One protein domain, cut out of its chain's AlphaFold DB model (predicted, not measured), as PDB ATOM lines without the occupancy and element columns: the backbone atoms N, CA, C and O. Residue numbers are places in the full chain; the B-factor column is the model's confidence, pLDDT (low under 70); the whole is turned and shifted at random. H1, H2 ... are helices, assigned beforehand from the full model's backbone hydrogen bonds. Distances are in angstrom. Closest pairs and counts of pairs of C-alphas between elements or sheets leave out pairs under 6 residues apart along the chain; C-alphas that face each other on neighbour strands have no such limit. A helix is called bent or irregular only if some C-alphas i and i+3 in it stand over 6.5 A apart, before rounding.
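What this domain is: This is residues 216 to 335 of the 417 residues of an uncharacterized protein of Caenorhabditis japonica (UniProt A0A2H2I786). Five helices make a flat, two-layered up-and-down bundle: H1, H2 and H5 lie in a row with H2 in the middle, and the hairpin of H3 and H4 covers one side of that row. The row is well formed, but H3 lies at a steep tilt to H5 and meets it only at their ends. The printed part has 120 residues with five named helices, H1 to H5 in chain order, and no named strand; the class is all helix. It is compact, with a radius of gyration of the C-alphas of 14.2 A and spans of 41 by 38 by 19 A.

How they stand to each other: H5, residues 313 to 335, is the longest helix, with a kink of 25 degrees near residue 329. It touches H2, residues 237 to 257, closest at the C-alphas of Lys 249 and Gln 321, 6.4 A, at a shallow tilt of 13 degrees, opposite ways. H1, residues 220 to 232, forms a hairpin with H2; residues 221 to 225 touch it, closest at the C-alphas of Ala 221 and Ala 247, 4.9 A. H4, residues 292 to 305, touches H2 with residues 293 to 297, closest at the C-alphas of Cys 241 and Leu 294, 5.4 A, at a shallow tilt of 25 degrees, the same way. H3, residues 264 to 282, forms a hairpin with H4, the closest C-alphas being those of Ala 268 and Ile 305, 5.4 A. H3 and H5 touch only at their ends, closest at the C-alphas of Pro 264 and Asn 313, 5.4 A, at a steep tilt of 50 degrees. H1 and H3 only just touch, with 3 pairs of C-alphas within 8 A, the closest being those of Phe 222 and Gln 278, 6.5 A. H2 and H3 are near each other, and H1 is apart from H4 and H5. In H1, H2 and H4 every O i to N i+4 pair is within hydrogen-bond range, against 10 of 15 in H3 and 17 of 19 in H5.

Where its parts are: H5 is 31.2 A long and ends at C-alpha 335, (-47.281, -14.117, 26.949). H2 is 30.5 A long, H3 27.8 A, H4 20.0 A and H1 17.6 A. H1 begins at C-alpha 220, (-46.344, -7.034, 56.522). H3 is irregular, with C-alphas 265 and 268 7.4 A apart.

The domain as a whole: The C-alphas farthest apart, those of Gln 231 and Ser 311, are 41.9 A apart. The printed part has no cut; the link H1 to H2 is tight and the other three are short. Mean pLDDT of the printed part is 87.7, with residue 216, residues 232 to 233 and residues 285 to 289 under 70.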
ATOM      1  N   ALA A 216     -51.679 -10.433  63.894       66.88
ATOM      2  CA  ALA A 216     -50.414 -10.877  64.495       66.88
ATOM      3  C   ALA A 216     -49.695 -11.993  63.707       66.88
ATOM      4  O   ALA A 216     -48.483 -12.160  63.818       66.88
ATOM      5  N   HIS A 217     -50.437 -12.755  62.901       76.56
ATOM      6  CA  HIS A 217     -49.908 -13.849  62.084       76.56
ATOM      7  C   HIS A 217     -49.823 -13.511  60.590       76.56
ATOM      8  O   HIS A 217     -49.498 -14.386  59.783       76.56
ATOM      9  N   VAL A 218     -50.126 -12.268  60.202       88.50
ATOM     10  CA  VAL A 218     -50.108 -11.820  58.807       88.50
ATOM     11  C   VAL A 218     -48.825 -11.053  58.534       88.50
ATOM     12  O   VAL A 218     -48.451 -10.129  59.250       88.50
ATOM     13  N   HIS A 219     -48.138 -11.439  57.469       92.44
ATOM     14  CA  HIS A 219     -46.894 -10.812  57.081       92.44
ATOM     15  C   HIS A 219     -47.133  -9.388  56.561       92.44
ATOM     16  O   HIS A 219     -48.068  -9.144  55.794       92.44
ATOM     17  N   SER A 220     -46.238  -8.456  56.899       92.12
ATOM     18  CA  SER A 220     -46.344  -7.034  56.522       92.12
ATOM     19  C   SER A 220     -46.536  -6.809  55.014       92.12
ATOM     20  O   SER A 220     -47.253  -5.898  54.599       92.12
ATOM     21  N   ALA A 221     -45.946  -7.669  54.179       93.06
ATOM     22  CA  ALA A 221     -46.114  -7.627  52.726       93.06
ATOM     23  C   ALA A 221     -47.571  -7.872  52.286       93.06
ATOM     24  O   ALA A 221     -48.067  -7.191  51.391       93.06
ATOM     25  N   PHE A 222     -48.274  -8.801  52.941       90.81
ATOM     26  CA  PHE A 222     -49.687  -9.080  52.676       90.81
ATOM     27  C   PHE A 222     -50.602  -7.986  53.229       90.81
ATOM     28  O   PHE A 222     -51.588  -7.643  52.585       90.81
ATOM     29  N   LEU A 223     -50.242  -7.376  54.363       88.50
ATOM     30  CA  LEU A 223     -50.943  -6.192  54.873       88.50
ATOM     31  C   LEU A 223     -50.810  -5.003  53.917       88.50
ATOM     32  O   LEU A 223     -51.782  -4.308  53.652       88.50
ATOM     33  N   THR A 224     -49.622  -4.807  53.341       88.50
ATOM     34  CA  THR A 224     -49.388  -3.764  52.330       88.50
ATOM     35  C   THR A 224     -50.222  -4.023  51.075       88.50
ATOM     36  O   THR A 224     -50.824  -3.100  50.535       88.50
ATOM     37  N   LEU A 225     -50.294  -5.280  50.625       87.88
ATOM     38  CA  LEU A 225     -51.130  -5.688  49.495       87.88
ATOM     39  C   LEU A 225     -52.619  -5.394  49.747       87.88
ATOM     40  O   LEU A 225     -53.292  -4.858  48.869       87.88
ATOM     41  N   LEU A 226     -53.115  -5.709  50.947       84.44
ATOM     42  CA  LEU A 226     -54.483  -5.412  51.382       84.44
ATOM     43  C   LEU A 226     -54.749  -3.906  51.421       84.44
ATOM     44  O   LEU A 226     -55.701  -3.443  50.798       84.44
ATOM     45  N   ALA A 227     -53.866  -3.134  52.053       82.38
ATOM     46  CA  ALA A 227     -53.991  -1.682  52.119       82.38
ATOM     47  C   ALA A 227     -54.019  -1.045  50.719       82.38
ATOM     48  O   ALA A 227     -54.872  -0.203  50.445       82.38
ATOM     49  N   LYS A 228     -53.154  -1.496  49.797       81.69
ATOM     50  CA  LYS A 228     -53.195  -1.077  48.383       81.69
ATOM     51  C   LYS A 228     -54.524  -1.442  47.717       81.69
ATOM     52  O   LYS A 228     -55.068  -0.645  46.958       81.69
ATOM     53  N   SER A 229     -55.062  -2.626  48.005       76.81
ATOM     54  CA  SER A 229     -56.337  -3.074  47.438       76.81
ATOM     55  C   SER A 229     -57.515  -2.186  47.858       76.81
ATOM     56  O   SER A 229     -58.382  -1.897  47.031       76.81
ATOM     57  N   GLU A 230     -57.506  -1.707  49.105       74.88
ATOM     58  CA  GLU A 230     -58.546  -0.848  49.676       74.88
ATOM     59  C   GLU A 230     -58.394   0.615  49.243       74.88
ATOM     60  O   GLU A 230     -59.377   1.254  48.870       74.88
ATOM     61  N   GLN A 231     -57.164   1.139  49.254       71.38
ATOM     62  CA  GLN A 231     -56.877   2.547  48.960       71.38
ATOM     63  C   GLN A 231     -56.887   2.858  47.461       71.38
ATOM     64  O   GLN A 231     -57.408   3.895  47.054       71.38
ATOM     65  N   GLU A 232     -56.315   1.981  46.633       60.00
ATOM     66  CA  GLU A 232     -56.101   2.265  45.209       60.00
ATOM     67  C   GLU A 232     -57.065   1.527  44.277       60.00
ATOM     68  O   GLU A 232     -57.062   1.843  43.091       60.00
ATOM     69  N   LYS A 233     -57.897   0.590  44.781       68.25
ATOM     70  CA  LYS A 233     -58.722  -0.347  43.984       68.25
ATOM     71  C   LYS A 233     -57.974  -0.789  42.723       68.25
ATOM     72  O   LYS A 233     -58.142  -0.188  41.661       68.25
ATOM     73  N   PHE A 234     -57.166  -1.848  42.839       72.25
ATOM     74  CA  PHE A 234     -56.413  -2.417  41.715       72.25
ATOM     75  C   PHE A 234     -57.198  -2.342  40.404       72.25
ATOM     76  O   PHE A 234     -58.319  -2.847  40.298       72.25
ATOM     77  N   SER A 235     -56.619  -1.678  39.407       70.94
ATOM     78  CA  SER A 235     -57.367  -1.321  38.204       70.94
ATOM     79  C   SER A 235     -57.706  -2.498  37.298       70.94
ATOM     80  O   SER A 235     -58.590  -2.387  36.442       70.94
ATOM     81  N   ASP A 236     -57.001  -3.606  37.486       81.88
ATOM     82  CA  ASP A 236     -57.052  -4.801  36.667       81.88
ATOM     83  C   ASP A 236     -56.550  -6.013  37.456       81.88
ATOM     84  O   ASP A 236     -55.780  -5.907  38.409       81.88
ATOM     85  N   VAL A 237     -57.010  -7.188  37.027       85.25
ATOM     86  CA  VAL A 237     -56.731  -8.483  37.664       85.25
ATOM     87  C   VAL A 237     -55.249  -8.857  37.591       85.25
ATOM     88  O   VAL A 237     -54.753  -9.585  38.452       85.25
ATOM     89  N   GLU A 238     -54.542  -8.373  36.579       87.69
ATOM     90  CA  GLU A 238     -53.123  -8.643  36.387       87.69
ATOM     91  C   GLU A 238     -52.273  -7.976  37.460       87.69
ATOM     92  O   GLU A 238     -51.480  -8.657  38.107       87.69
ATOM     93  N   THR A 239     -52.514  -6.694  37.728       88.12
ATOM     94  CA  THR A 239     -51.833  -5.955  38.793       88.12
ATOM     95  C   THR A 239     -52.020  -6.648  40.141       88.12
ATOM     96  O   THR A 239     -51.049  -6.815  40.878       88.12
ATOM     97  N   VAL A 240     -53.223  -7.164  40.433       88.44
ATOM     98  CA  VAL A 240     -53.467  -7.965  41.651       88.44
ATOM     99  C   VAL A 240     -52.570  -9.206  41.690       88.44
ATOM    100  O   VAL A 240     -51.986  -9.522  42.725       88.44
ATOM    101  N   CYS A 241     -52.455  -9.934  40.575       91.56
ATOM    102  CA  CYS A 241     -51.617 -11.132  40.499       91.56
ATOM    103  C   CYS A 241     -50.130 -10.811  40.690       91.56
ATOM    104  O   CYS A 241     -49.439 -11.549  41.394       91.56
ATOM    105  N   ILE A 242     -49.646  -9.729  40.077       92.00
ATOM    106  CA  ILE A 242     -48.250  -9.289  40.169       92.00
ATOM    107  C   ILE A 242     -47.923  -8.874  41.605       92.00
ATOM    108  O   ILE A 242     -46.971  -9.386  42.192       92.00
ATOM    109  N   GLU A 243     -48.741  -8.007  42.202       91.81
ATOM    110  CA  GLU A 243     -48.552  -7.531  43.575       91.81
ATOM    111  C   GLU A 243     -48.656  -8.678  44.591       91.81
ATOM    112  O   GLU A 243     -47.882  -8.732  45.546       91.81
ATOM    113  N   PHE A 244     -49.531  -9.661  44.352       93.81
ATOM    114  CA  PHE A 244     -49.562 -10.892  45.142       93.81
ATOM    115  C   PHE A 244     -48.244 -11.665  45.069       93.81
ATOM    116  O   PHE A 244     -47.728 -12.091  46.103       93.81
ATOM    117  N   ILE A 245     -47.692 -11.862  43.867       95.44
ATOM    118  CA  ILE A 245     -46.423 -12.579  43.700       95.44
ATOM    119  C   ILE A 245     -45.300 -11.822  44.412       95.44
ATOM    120  O   ILE A 245     -44.549 -12.439  45.163       95.44
ATOM    121  N   ILE A 246     -45.223 -10.498  44.260       94.94
ATOM    122  CA  ILE A 246     -44.232  -9.654  44.946       94.94
ATOM    123  C   ILE A 246     -44.364  -9.783  46.470       94.94
ATOM    124  O   ILE A 246     -43.367 -10.002  47.163       94.94
ATOM    125  N   ALA A 247     -45.588  -9.706  47.001       95.44
ATOM    126  CA  ALA A 247     -45.840  -9.868  48.429       95.44
ATOM    127  C   ALA A 247     -45.435 -11.263  48.929       95.44
ATOM    128  O   ALA A 247     -44.818 -11.385  49.991       95.44
ATOM    129  N   PHE A 248     -45.728 -12.308  48.148       96.81
ATOM    130  CA  PHE A 248     -45.350 -13.675  48.483       96.81
ATOM    131  C   PHE A 248     -43.833 -13.890  48.430       96.81
ATOM    132  O   PHE A 248     -43.304 -14.530  49.333       96.81
ATOM    133  N   LYS A 249     -43.114 -13.324  47.448       97.25
ATOM    134  CA  LYS A 249     -41.639 -13.367  47.390       97.25
ATOM    135  C   LYS A 249     -41.011 -12.778  48.650       97.25
ATOM    136  O   LYS A 249     -40.081 -13.366  49.199       97.25
ATOM    137  N   LYS A 250     -41.536 -11.639  49.116       96.44
ATOM    138  CA  LYS A 250     -41.064 -10.984  50.343       96.44
ATOM    139  C   LYS A 250     -41.358 -11.832  51.582       96.44
ATOM    140  O   LYS A 250     -40.460 -12.091  52.367       96.44
ATOM    141  N   PHE A 251     -42.589 -12.327  51.710       96.31
ATOM    142  CA  PHE A 251     -42.959 -13.257  52.781       96.31
ATOM    143  C   PHE A 251     -42.075 -14.509  52.802       96.31
ATOM    144  O   PHE A 251     -41.636 -14.920  53.866       96.31
ATOM    145  N   LEU A 252     -41.815 -15.110  51.640       96.19
ATOM    146  CA  LEU A 252     -40.999 -16.311  51.512       96.19
ATOM    147  C   LEU A 252     -39.569 -16.074  52.007       96.19
ATOM    148  O   LEU A 252     -39.036 -16.914  52.730       96.19
ATOM    149  N   HIS A 253     -38.976 -14.941  51.634       95.50
ATOM    150  CA  HIS A 253     -37.632 -14.564  52.056       95.50
ATOM    151  C   HIS A 253     -37.541 -14.372  53.574       95.50
ATOM    152  O   HIS A 253     -36.706 -14.988  54.240       95.50
ATOM    153  N   ASP A 254     -38.454 -13.570  54.127       94.69
ATOM    154  CA  ASP A 254     -38.481 -13.249  55.554       94.69
ATOM    155  C   ASP A 254     -38.764 -14.524  56.384       94.69
ATOM    156  O   ASP A 254     -38.051 -14.839  57.336       94.69
ATOM    157  N   TRP A 255     -39.729 -15.345  55.952       94.38
ATOM    158  CA  TRP A 255     -40.085 -16.608  56.610       94.38
ATOM    159  C   TRP A 255     -38.965 -17.656  56.575       94.38
ATOM    160  O   TRP A 255     -38.787 -18.403  57.543       94.38
ATOM    161  N   THR A 256     -38.213 -17.737  55.473       92.69
ATOM    162  CA  THR A 256     -37.103 -18.694  55.350       92.69
ATOM    163  C   THR A 256     -35.905 -18.264  56.184       92.69
ATOM    164  O   THR A 256     -35.279 -19.105  56.834       92.69
ATOM    165  N   SER A 257     -35.630 -16.958  56.232       90.81
ATOM    166  CA  SER A 257     -34.553 -16.378  57.040       90.81
ATOM    167  C   SER A 257     -34.702 -16.732  58.521       90.81
ATOM    168  O   SER A 257     -33.746 -17.203  59.141       90.81
ATOM    169  N   ASP A 258     -35.922 -16.645  59.059       88.31
ATOM    170  CA  ASP A 258     -36.243 -17.030  60.444       88.31
ATOM    171  C   ASP A 258     -36.040 -18.532  60.727       88.31
ATOM    172  O   ASP A 258     -35.967 -18.964  61.880       88.31
ATOM    173  N   ARG A 259     -35.950 -19.357  59.677       84.19
ATOM    174  CA  ARG A 259     -35.940 -20.826  59.741       84.19
ATOM    175  C   ARG A 259     -34.709 -21.457  59.109       84.19
ATOM    176  O   ARG A 259     -34.706 -22.671  58.907       84.19
ATOM    177  N   CYS A 260     -33.647 -20.692  58.872       73.62
ATOM    178  CA  CYS A 260     -32.432 -21.149  58.189       73.62
ATOM    179  C   CYS A 260     -31.865 -22.483  58.740       73.62
ATOM    180  O   CYS A 260     -31.442 -23.337  57.969       73.62
ATOM    181  N   ASN A 261     -31.971 -22.725  60.055       75.19
ATOM    182  CA  ASN A 261     -31.470 -23.939  60.723       75.19
ATOM    183  C   ASN A 261     -32.505 -25.075  60.905       75.19
ATOM    184  O   ASN A 261     -32.236 -26.037  61.624       75.19
ATOM    185  N   SER A 262     -33.704 -24.959  60.328       83.38
ATOM    186  CA  SER A 262     -34.775 -25.963  60.469       83.38
ATOM    187  C   SER A 262     -34.579 -27.148  59.524       83.38
ATOM    188  O   SER A 262     -33.928 -27.007  58.493       83.38
ATOM    189  N   ASP A 263     -35.187 -28.297  59.839       86.56
ATOM    190  CA  ASP A 263     -35.124 -29.497  58.996       86.56
ATOM    191  C   ASP A 263     -35.749 -29.250  57.602       86.56
ATOM    192  O   ASP A 263     -36.970 -29.038  57.516       86.56
ATOM    193  N   PRO A 264     -34.962 -29.348  56.511       85.94
ATOM    194  CA  PRO A 264     -35.447 -29.176  55.141       85.94
ATOM    195  C   PRO A 264     -36.595 -30.112  54.767       85.94
ATOM    196  O   PRO A 264     -37.455 -29.745  53.965       85.94
ATOM    197  N   SER A 265     -36.681 -31.291  55.395       86.19
ATOM    198  CA  SER A 265     -37.747 -32.261  55.119       86.19
ATOM    199  C   SER A 265     -39.149 -31.742  55.483       86.19
ATOM    200  O   SER A 265     -40.155 -32.192  54.927       86.19
ATOM    201  N   THR A 266     -39.219 -30.761  56.389       90.62
ATOM    202  CA  THR A 266     -40.470 -30.153  56.873       90.62
ATOM    203  C   THR A 266     -40.824 -28.843  56.171       90.62
ATOM    204  O   THR A 266     -41.968 -28.393  56.265       90.62
ATOM    205  N   TYR A 267     -39.893 -28.270  55.400       92.69
ATOM    206  CA  TYR A 267     -40.008 -26.943  54.790       92.69
ATOM    207  C   TYR A 267     -41.318 -26.751  54.012       92.69
ATOM    208  O   TYR A 267     -42.076 -25.813  54.257       92.69
ATOM    209  N   ALA A 268     -41.631 -27.683  53.108       92.19
ATOM    210  CA  ALA A 268     -42.828 -27.617  52.271       92.19
ATOM    211  C   ALA A 268     -44.135 -27.683  53.081       92.19
ATOM    212  O   ALA A 268     -45.126 -27.038  52.723       92.19
ATOM    213  N   HIS A 269     -44.158 -28.474  54.158       92.56
ATOM    214  CA  HIS A 269     -45.329 -28.601  55.022       92.56
ATOM    215  C   HIS A 269     -45.550 -27.323  55.828       92.56
ATOM    216  O   HIS A 269     -46.649 -26.766  55.802       92.56
ATOM    217  N   ASP A 270     -44.497 -26.841  56.483       92.50
ATOM    218  CA  ASP A 270     -44.555 -25.656  57.329       92.50
ATOM    219  C   ASP A 270     -44.911 -24.409  56.512       92.50
ATOM    220  O   ASP A 270     -45.724 -23.596  56.957       92.50
ATOM    221  N   LEU A 271     -44.402 -24.294  55.280       94.38
ATOM    222  CA  LEU A 271     -44.753 -23.204  54.369       94.38
ATOM    223  C   LEU A 271     -46.226 -23.269  53.916       94.38
ATOM    224  O   LEU A 271     -46.906 -22.240  53.889       94.38
ATOM    225  N   ASP A 272     -46.767 -24.460  53.605       92.81
ATOM    226  CA  ASP A 272     -48.201 -24.625  53.276       92.81
ATOM    227  C   ASP A 272     -49.112 -24.295  54.468       92.81
ATOM    228  O   ASP A 272     -50.258 -23.884  54.265       92.81
ATOM    229  N   VAL A 273     -48.637 -24.463  55.703       91.56
ATOM    230  CA  VAL A 273     -49.359 -24.032  56.907       91.56
ATOM    231  C   VAL A 273     -49.256 -22.515  57.080       91.56
ATOM    232  O   VAL A 273     -50.282 -21.860  57.270       91.56
ATOM    233  N   ALA A 274     -48.058 -21.945  56.942       91.75
ATOM    234  CA  ALA A 274     -47.787 -20.525  57.164       91.75
ATOM    235  C   ALA A 274     -48.479 -19.592  56.153       91.75
ATOM    236  O   ALA A 274     -48.865 -18.476  56.505       91.75
ATOM    237  N   ILE A 275     -48.697 -20.046  54.912       92.69
ATOM    238  CA  ILE A 275     -49.386 -19.251  53.880       92.69
ATOM    239  C   ILE A 275     -50.909 -19.149  54.109       92.69
ATOM    240  O   ILE A 275     -51.554 -18.216  53.634       92.69
ATOM    241  N   ARG A 276     -51.525 -20.091  54.838       89.88
ATOM    242  CA  ARG A 276     -52.987 -20.128  55.052       89.88
ATOM    243  C   ARG A 276     -53.556 -18.861  55.693       89.88
ATOM    244  O   ARG A 276     -54.505 -18.337  55.113       89.88
ATOM    245  N   PRO A 277     -53.025 -18.352  56.823       88.62
ATOM    246  CA  PRO A 277     -53.534 -17.115  57.417       88.62
ATOM    247  C   PRO A 277     -53.373 -15.905  56.486       88.62
ATOM    248  O   PRO A 277     -54.242 -15.036  56.493       88.62
ATOM    249  N   GLN A 278     -52.335 -15.890  55.636       90.50
ATOM    250  CA  GLN A 278     -52.122 -14.835  54.634       90.50
ATOM    251  C   GLN A 278     -53.261 -14.821  53.603       90.50
ATOM    252  O   GLN A 278     -53.862 -13.787  53.324       90.50
ATOM    253  N   LEU A 279     -53.600 -15.999  53.064       88.19
ATOM    254  CA  LEU A 279     -54.675 -16.160  52.079       88.19
ATOM    255  C   LEU A 279     -56.068 -15.951  52.687       88.19
ATOM    256  O   LEU A 279     -56.958 -15.424  52.020       88.19
ATOM    257  N   ALA A 280     -56.265 -16.363  53.941       84.06
ATOM    258  CA  ALA A 280     -57.516 -16.143  54.657       84.06
ATOM    259  C   ALA A 280     -57.797 -14.642  54.808       84.06
ATOM    260  O   ALA A 280     -58.883 -14.197  54.454       84.06
ATOM    261  N   HIS A 281     -56.799 -13.845  55.201       80.81
ATOM    262  CA  HIS A 281     -56.960 -12.391  55.288       80.81
ATOM    263  C   HIS A 281     -57.180 -11.735  53.922       80.81
ATOM    264  O   HIS A 281     -58.047 -10.877  53.801       80.81
ATOM    265  N   LEU A 282     -56.486 -12.187  52.871       79.62
ATOM    266  CA  LEU A 282     -56.713 -11.680  51.509       79.62
ATOM    267  C   LEU A 282     -58.131 -11.905  50.983       79.62
ATOM    268  O   LEU A 282     -58.599 -11.155  50.136       79.62
ATOM    269  N   THR A 283     -58.798 -12.950  51.461       76.38
ATOM    270  CA  THR A 283     -60.181 -13.260  51.082       76.38
ATOM    271  C   THR A 283     -61.193 -12.755  52.104       76.38
ATOM    272  O   THR A 283     -62.370 -13.083  51.975       76.38
ATOM    273  N   GLN A 284     -60.755 -12.007  53.127       70.94
ATOM    274  CA  GLN A 284     -61.548 -11.655  54.311       70.94
ATOM    275  C   GLN A 284     -62.320 -12.875  54.846       70.94
ATOM    276  O   GLN A 284     -63.544 -12.894  54.908       70.94
ATOM    277  N   ASN A 285     -61.596 -13.960  55.129       66.06
ATOM    278  CA  ASN A 285     -62.150 -15.248  55.556       66.06
ATOM    279  C   ASN A 285     -63.200 -15.832  54.590       66.06
ATOM    280  O   ASN A 285     -64.126 -16.527  55.003       66.06
ATOM    281  N   GLY A 286     -63.027 -15.593  53.288       59.47
ATOM    282  CA  GLY A 286     -63.894 -16.110  52.231       59.47
ATOM    283  C   GLY A 286     -65.056 -15.196  51.836       59.47
ATOM    284  O   GLY A 286     -65.841 -15.600  50.980       59.47
ATOM    285  N   LEU A 287     -65.157 -13.989  52.405       56.00
ATOM    286  CA  LEU A 287     -66.152 -12.987  52.003       56.00
ATOM    287  C   LEU A 287     -65.897 -12.452  50.587       56.00
ATOM    288  O   LEU A 287     -66.847 -12.219  49.844       56.00
ATOM    289  N   TRP A 288     -64.628 -12.333  50.179       64.69
ATOM    290  CA  TRP A 288     -64.258 -11.902  48.830       64.69
ATOM    291  C   TRP A 288     -63.500 -13.005  48.090       64.69
ATOM    292  O   TRP A 288     -62.362 -13.329  48.452       64.69
ATOM    293  N   PRO A 289     -64.094 -13.607  47.043       68.12
ATOM    294  CA  PRO A 289     -63.390 -14.600  46.252       68.12
ATOM    295  C   PRO A 289     -62.224 -13.941  45.512       68.12
ATOM    296  O   PRO A 289     -62.360 -12.868  44.923       68.12
ATOM    297  N   LEU A 290     -61.072 -14.616  45.498       77.25
ATOM    298  CA  LEU A 290     -59.938 -14.176  44.687       77.25
ATOM    299  C   LEU A 290     -60.361 -14.119  43.210       77.25
ATOM    300  O   LEU A 290     -61.053 -15.036  42.746       77.25
ATOM    301  N   PRO A 291     -59.891 -13.124  42.436       83.81
ATOM    302  CA  PRO A 291     -60.025 -13.154  40.988       83.81
ATOM    303  C   PRO A 291     -59.564 -14.503  40.433       83.81
ATOM    304  O   PRO A 291     -58.574 -15.069  40.901       83.81
ATOM    305  N   PHE A 292     -60.254 -15.017  39.415       84.38
ATOM    306  CA  PHE A 292     -59.999 -16.364  38.889       84.38
ATOM    307  C   PHE A 292     -58.520 -16.609  38.539       84.38
ATOM    308  O   PHE A 292     -57.963 -17.659  38.867       84.38
ATOM    309  N   ALA A 293     -57.862 -15.618  37.928       87.69
ATOM    310  CA  ALA A 293     -56.437 -15.676  37.614       87.69
ATOM    311  C   ALA A 293     -55.575 -15.827  38.879       87.69
ATOM    312  O   ALA A 293     -54.736 -16.724  38.944       87.69
ATOM    313  N   LEU A 294     -55.847 -15.033  39.917       89.44
ATOM    314  CA  LEU A 294     -55.136 -15.114  41.190       89.44
ATOM    315  C   LEU A 294     -55.368 -16.464  41.884       89.44
ATOM    316  O   LEU A 294     -54.421 -17.084  42.365       89.44
ATOM    317  N   GLY A 295     -56.599 -16.981  41.869       90.75
ATOM    318  CA  GLY A 295     -56.903 -18.318  42.388       90.75
ATOM    319  C   GLY A 295     -56.098 -19.423  41.689       90.75
ATOM    320  O   GLY A 295     -55.595 -20.346  42.339       90.75
ATOM    321  N   ASN A 296     -55.907 -19.313  40.371       90.69
ATOM    322  CA  ASN A 296     -55.065 -20.238  39.609       90.69
ATOM    323  C   ASN A 296     -53.587 -20.139  40.001       90.69
ATOM    324  O   ASN A 296     -52.954 -21.185  40.185       90.69
ATOM    325  N   THR A 297     -53.072 -18.921  40.178       91.94
ATOM    326  CA  THR A 297     -51.711 -18.657  40.662       91.94
ATOM    327  C   THR A 297     -51.491 -19.286  42.035       91.94
ATOM    328  O   THR A 297     -50.573 -20.086  42.200       91.94
ATOM    329  N   VAL A 298     -52.389 -19.043  42.996       92.62
ATOM    330  CA  VAL A 298     -52.320 -19.624  44.351       92.62
ATOM    331  C   VAL A 298     -52.336 -21.153  44.305       92.62
ATOM    332  O   VAL A 298     -51.541 -21.818  44.970       92.62
ATOM    333  N   ARG A 299     -53.220 -21.750  43.499       92.62
ATOM    334  CA  ARG A 299     -53.313 -23.211  43.369       92.62
ATOM    335  C   ARG A 299     -52.043 -23.818  42.773       92.62
ATOM    336  O   ARG A 299     -51.645 -24.908  43.193       92.62
ATOM    337  N   LEU A 300     -51.436 -23.165  41.782       93.06
ATOM    338  CA  LEU A 300     -50.186 -23.631  41.185       93.06
ATOM    339  C   LEU A 300     -49.022 -23.479  42.168       93.06
ATOM    340  O   LEU A 300     -48.297 -24.449  42.374       93.06
ATOM    341  N   LEU A 301     -48.936 -22.342  42.860       95.19
ATOM    342  CA  LEU A 301     -47.957 -22.088  43.912       95.19
ATOM    343  C   LEU A 301     -48.008 -23.161  45.005       95.19
ATOM    344  O   LEU A 301     -47.001 -23.805  45.276       95.19
ATOM    345  N   LYS A 302     -49.189 -23.453  45.567       94.00
ATOM    346  CA  LYS A 302     -49.347 -24.516  46.581       94.00
ATOM    347  C   LYS A 302     -48.923 -25.892  46.066       94.00
ATOM    348  O   LYS A 302     -48.394 -26.705  46.820       94.00
ATOM    349  N   ARG A 303     -49.160 -26.184  44.783       94.88
ATOM    350  CA  ARG A 303     -48.698 -27.432  44.158       94.88
ATOM    351  C   ARG A 303     -47.179 -27.452  44.003       94.88
ATOM    352  O   ARG A 303     -46.587 -28.520  44.110       94.88
ATOM    353  N   THR A 304     -46.557 -26.317  43.716       94.69
ATOM    354  CA  THR A 304     -45.100 -26.200  43.632       94.69
ATOM    355  C   THR A 304     -44.464 -26.332  45.010       94.69
ATOM    356  O   THR A 304     -43.614 -27.196  45.155       94.69
ATOM    357  N   ILE A 305     -44.967 -25.635  46.035       94.50
ATOM    358  CA  ILE A 305     -44.504 -25.764  47.430       94.50
ATOM    359  C   ILE A 305     -44.452 -27.234  47.862       94.50
ATOM    360  O   ILE A 305     -43.427 -27.703  48.335       94.50
ATOM    361  N   LYS A 306     -45.518 -28.004  47.609       92.88
ATOM    362  CA  LYS A 306     -45.586 -29.435  47.964       92.88
ATOM    363  C   LYS A 306     -44.592 -30.340  47.225       92.88
ATOM    364  O   LYS A 306     -44.445 -31.495  47.612       92.88
ATOM    365  N   ARG A 307     -44.004 -29.870  46.123       92.56
ATOM    366  CA  ARG A 307     -43.059 -30.628  45.288       92.56
ATOM    367  C   ARG A 307     -41.603 -30.251  45.539       92.56
ATOM    368  O   ARG A 307     -40.740 -30.982  45.076       92.56
ATOM    369  N   VAL A 308     -41.342 -29.145  46.235       92.12
ATOM    370  CA  VAL A 308     -39.980 -28.722  46.563       92.12
ATOM    371  C   VAL A 308     -39.388 -29.699  47.574       92.12
ATOM    372  O   VAL A 308     -39.985 -29.955  48.621       92.12
ATOM    373  N   GLN A 309     -38.242 -30.271  47.217       86.19
ATOM    374  CA  GLN A 309     -37.466 -31.196  48.035       86.19
ATOM    375  C   GLN A 309     -35.991 -30.933  47.742       86.19
ATOM    376  O   GLN A 309     -35.428 -31.553  46.846       86.19
ATOM    377  N   GLU A 310     -35.396 -29.993  48.470       88.81
ATOM    378  CA  GLU A 310     -33.978 -29.651  48.331       88.81
ATOM    379  C   GLU A 310     -33.195 -30.035  49.587       88.81
ATOM    380  O   GLU A 310     -33.768 -30.424  50.611       88.81
ATOM    381  N   SER A 311     -31.868 -29.946  49.506       83.62
ATOM    382  CA  SER A 311     -30.985 -30.364  50.596       83.62
ATOM    383  C   SER A 311     -30.905 -29.337  51.730       83.62
ATOM    384  O   SER A 311     -30.544 -29.689  52.853       83.62
ATOM    385  N   SER A 312     -31.291 -28.083  51.467       90.38
ATOM    386  CA  SER A 312     -31.327 -27.002  52.453       90.38
ATOM    387  C   SER A 312     -32.531 -26.070  52.275       90.38
ATOM    388  O   SER A 312     -33.106 -25.962  51.193       90.38
ATOM    389  N   ASN A 313     -32.888 -25.330  53.330       90.19
ATOM    390  CA  ASN A 313     -33.967 -24.333  53.269       90.19
ATOM    391  C   ASN A 313     -33.647 -23.190  52.298       90.19
ATOM    392  O   ASN A 313     -34.549 -22.694  51.631       90.19
ATOM    393  N   SER A 314     -32.369 -22.814  52.179       91.31
ATOM    394  CA  SER A 314     -31.922 -21.790  51.229       91.31
ATOM    395  C   SER A 314     -32.121 -22.232  49.779       91.31
ATOM    396  O   SER A 314     -32.513 -21.420  48.946       91.31
ATOM    397  N   GLU A 315     -31.874 -23.505  49.467       92.44
ATOM    398  CA  GLU A 315     -32.144 -24.053  48.133       92.44
ATOM    399  C   GLU A 315     -33.651 -24.125  47.873       92.44
ATOM    400  O   GLU A 315     -34.111 -23.710  46.810       92.44
ATOM    401  N   CYS A 316     -34.444 -24.560  48.861       93.00
ATOM    402  CA  CYS A 316     -35.903 -24.553  48.761       93.00
ATOM    403  C   CYS A 316     -36.457 -23.144  48.476       93.00
ATOM    404  O   CYS A 316     -37.353 -22.986  47.641       93.00
ATOM    405  N   GLU A 317     -35.939 -22.119  49.161       95.00
ATOM    406  CA  GLU A 317     -36.266 -20.717  48.897       95.00
ATOM    407  C   GLU A 317     -35.875 -20.329  47.477       95.00
ATOM    408  O   GLU A 317     -36.724 -19.829  46.742       95.00
ATOM    409  N   GLN A 318     -34.630 -20.580  47.071       95.44
ATOM    410  CA  GLN A 318     -34.133 -20.195  45.753       95.44
ATOM    411  C   GLN A 318     -34.963 -20.824  44.627       95.44
ATOM    412  O   GLN A 318     -35.358 -20.121  43.692       95.44
ATOM    413  N   THR A 319     -35.298 -22.113  44.736       95.75
ATOM    414  CA  THR A 319     -36.170 -22.821  43.788       95.75
ATOM    415  C   THR A 319     -37.546 -22.154  43.692       95.75
ATOM    416  O   THR A 319     -38.071 -21.943  42.595       95.75
ATOM    417  N   LEU A 320     -38.140 -21.767  44.824       96.75
ATOM    418  CA  LEU A 320     -39.433 -21.080  44.842       96.75
ATOM    419  C   LEU A 320     -39.357 -19.636  44.333       96.75
ATOM    420  O   LEU A 320     -40.260 -19.222  43.609       96.75
ATOM    421  N   GLN A 321     -38.305 -18.885  44.662       97.06
ATOM    422  CA  GLN A 321     -38.082 -17.531  44.144       97.06
ATOM    423  C   GLN A 321     -37.949 -17.553  42.619       97.06
ATOM    424  O   GLN A 321     -38.627 -16.790  41.935       97.06
ATOM    425  N   THR A 322     -37.170 -18.503  42.094       96.81
ATOM    426  CA  THR A 322     -36.993 -18.713  40.650       96.81
ATOM    427  C   THR A 322     -38.323 -19.047  39.987       96.81
ATOM    428  O   THR A 322     -38.714 -18.397  39.026       96.81
ATOM    429  N   TYR A 323     -39.094 -19.975  40.562       96.50
ATOM    430  CA  TYR A 323     -40.435 -20.294  40.072       96.50
ATOM    431  C   TYR A 323     -41.367 -19.067  40.020       96.50
ATOM    432  O   TYR A 323     -42.173 -18.939  39.093       96.50
ATOM    433  N   LEU A 324     -41.299 -18.173  41.010       96.81
ATOM    434  CA  LEU A 324     -42.115 -16.955  41.050       96.81
ATOM    435  C   LEU A 324     -41.672 -15.944  39.983       96.81
ATOM    436  O   LEU A 324     -42.531 -15.351  39.330       96.81
ATOM    437  N   ASP A 325     -40.366 -15.792  39.769       96.12
ATOM    438  CA  ASP A 325     -39.808 -14.941  38.713       96.12
ATOM    439  C   ASP A 325     -40.142 -15.467  37.316       96.12
ATOM    440  O   ASP A 325     -40.644 -14.713  36.479       96.12
ATOM    441  N   ASP A 326     -40.002 -16.773  37.094       95.38
ATOM    442  CA  ASP A 326     -40.425 -17.434  35.861       95.38
ATOM    443  C   ASP A 326     -41.928 -17.262  35.638       95.38
ATOM    444  O   ASP A 326     -42.375 -16.988  34.526       95.38
ATOM    445  N   THR A 327     -42.735 -17.373  36.696       93.44
ATOM    446  CA  THR A 327     -44.186 -17.159  36.616       93.44
ATOM    447  C   THR A 327     -44.512 -15.734  36.174       93.44
ATOM    448  O   THR A 327     -45.411 -15.555  35.347       93.44
ATOM    449  N   LEU A 328     -43.797 -14.725  36.683       92.75
ATOM    450  CA  LEU A 328     -43.967 -13.337  36.250       92.75
ATOM    451  C   LEU A 328     -43.538 -13.152  34.792       92.75
ATOM    452  O   LEU A 328     -44.294 -12.604  33.984       92.75
ATOM    453  N   ALA A 329     -42.353 -13.646  34.438       93.19
ATOM    454  CA  ALA A 329     -41.803 -13.521  33.097       93.19
ATOM    455  C   ALA A 329     -42.700 -14.210  32.060       93.19
ATOM    456  O   ALA A 329     -43.079 -13.599  31.060       93.19
ATOM    457  N   ILE A 330     -43.087 -15.462  32.299       92.25
ATOM    458  CA  ILE A 330     -43.887 -16.261  31.367       92.25
ATOM    459  C   ILE A 330     -45.276 -15.647  31.185       92.25
ATOM    460  O   ILE A 330     -45.699 -15.435  30.047       92.25
ATOM    461  N   ASN A 331     -45.975 -15.326  32.278       89.31
ATOM    462  CA  ASN A 331     -47.383 -14.931  32.200       89.31
ATOM    463  C   ASN A 331     -47.602 -13.463  31.817       89.31
ATOM    464  O   ASN A 331     -48.644 -13.165  31.236       89.31
ATOM    465  N   PHE A 332     -46.659 -12.561  32.111       87.25
ATOM    466  CA  PHE A 332     -46.853 -11.120  31.892       87.25
ATOM    467  C   PHE A 332     -45.877 -10.503  30.881       87.25
ATOM    468  O   PHE A 332     -46.192  -9.485  30.282       87.25
ATOM    469  N   SER A 333     -44.721 -11.122  30.609       88.00
ATOM    470  CA  SER A 333     -43.773 -10.618  29.597       88.00
ATOM    471  C   SER A 333     -43.805 -11.448  28.314       88.00
ATOM    472  O   SER A 333     -44.120 -10.940  27.233       88.00
ATOM    473  N   HIS A 334     -43.534 -12.750  28.405       92.06
ATOM    474  CA  HIS A 334     -43.486 -13.630  27.237       92.06
ATOM    475  C   HIS A 334     -44.869 -13.833  26.619       92.06
ATOM    476  O   HIS A 334     -45.000 -13.750  25.397       92.06
ATOM    477  N   ALA A 335     -45.909 -14.019  27.438       91.62
ATOM    478  CA  ALA A 335     -47.281 -14.117  26.949       91.62
ATOM    479  C   ALA A 335     -47.708 -12.851  26.192       91.62
ATOM    480  O   ALA A 335     -48.266 -12.953  25.104       91.62
TER     481      ALA A 335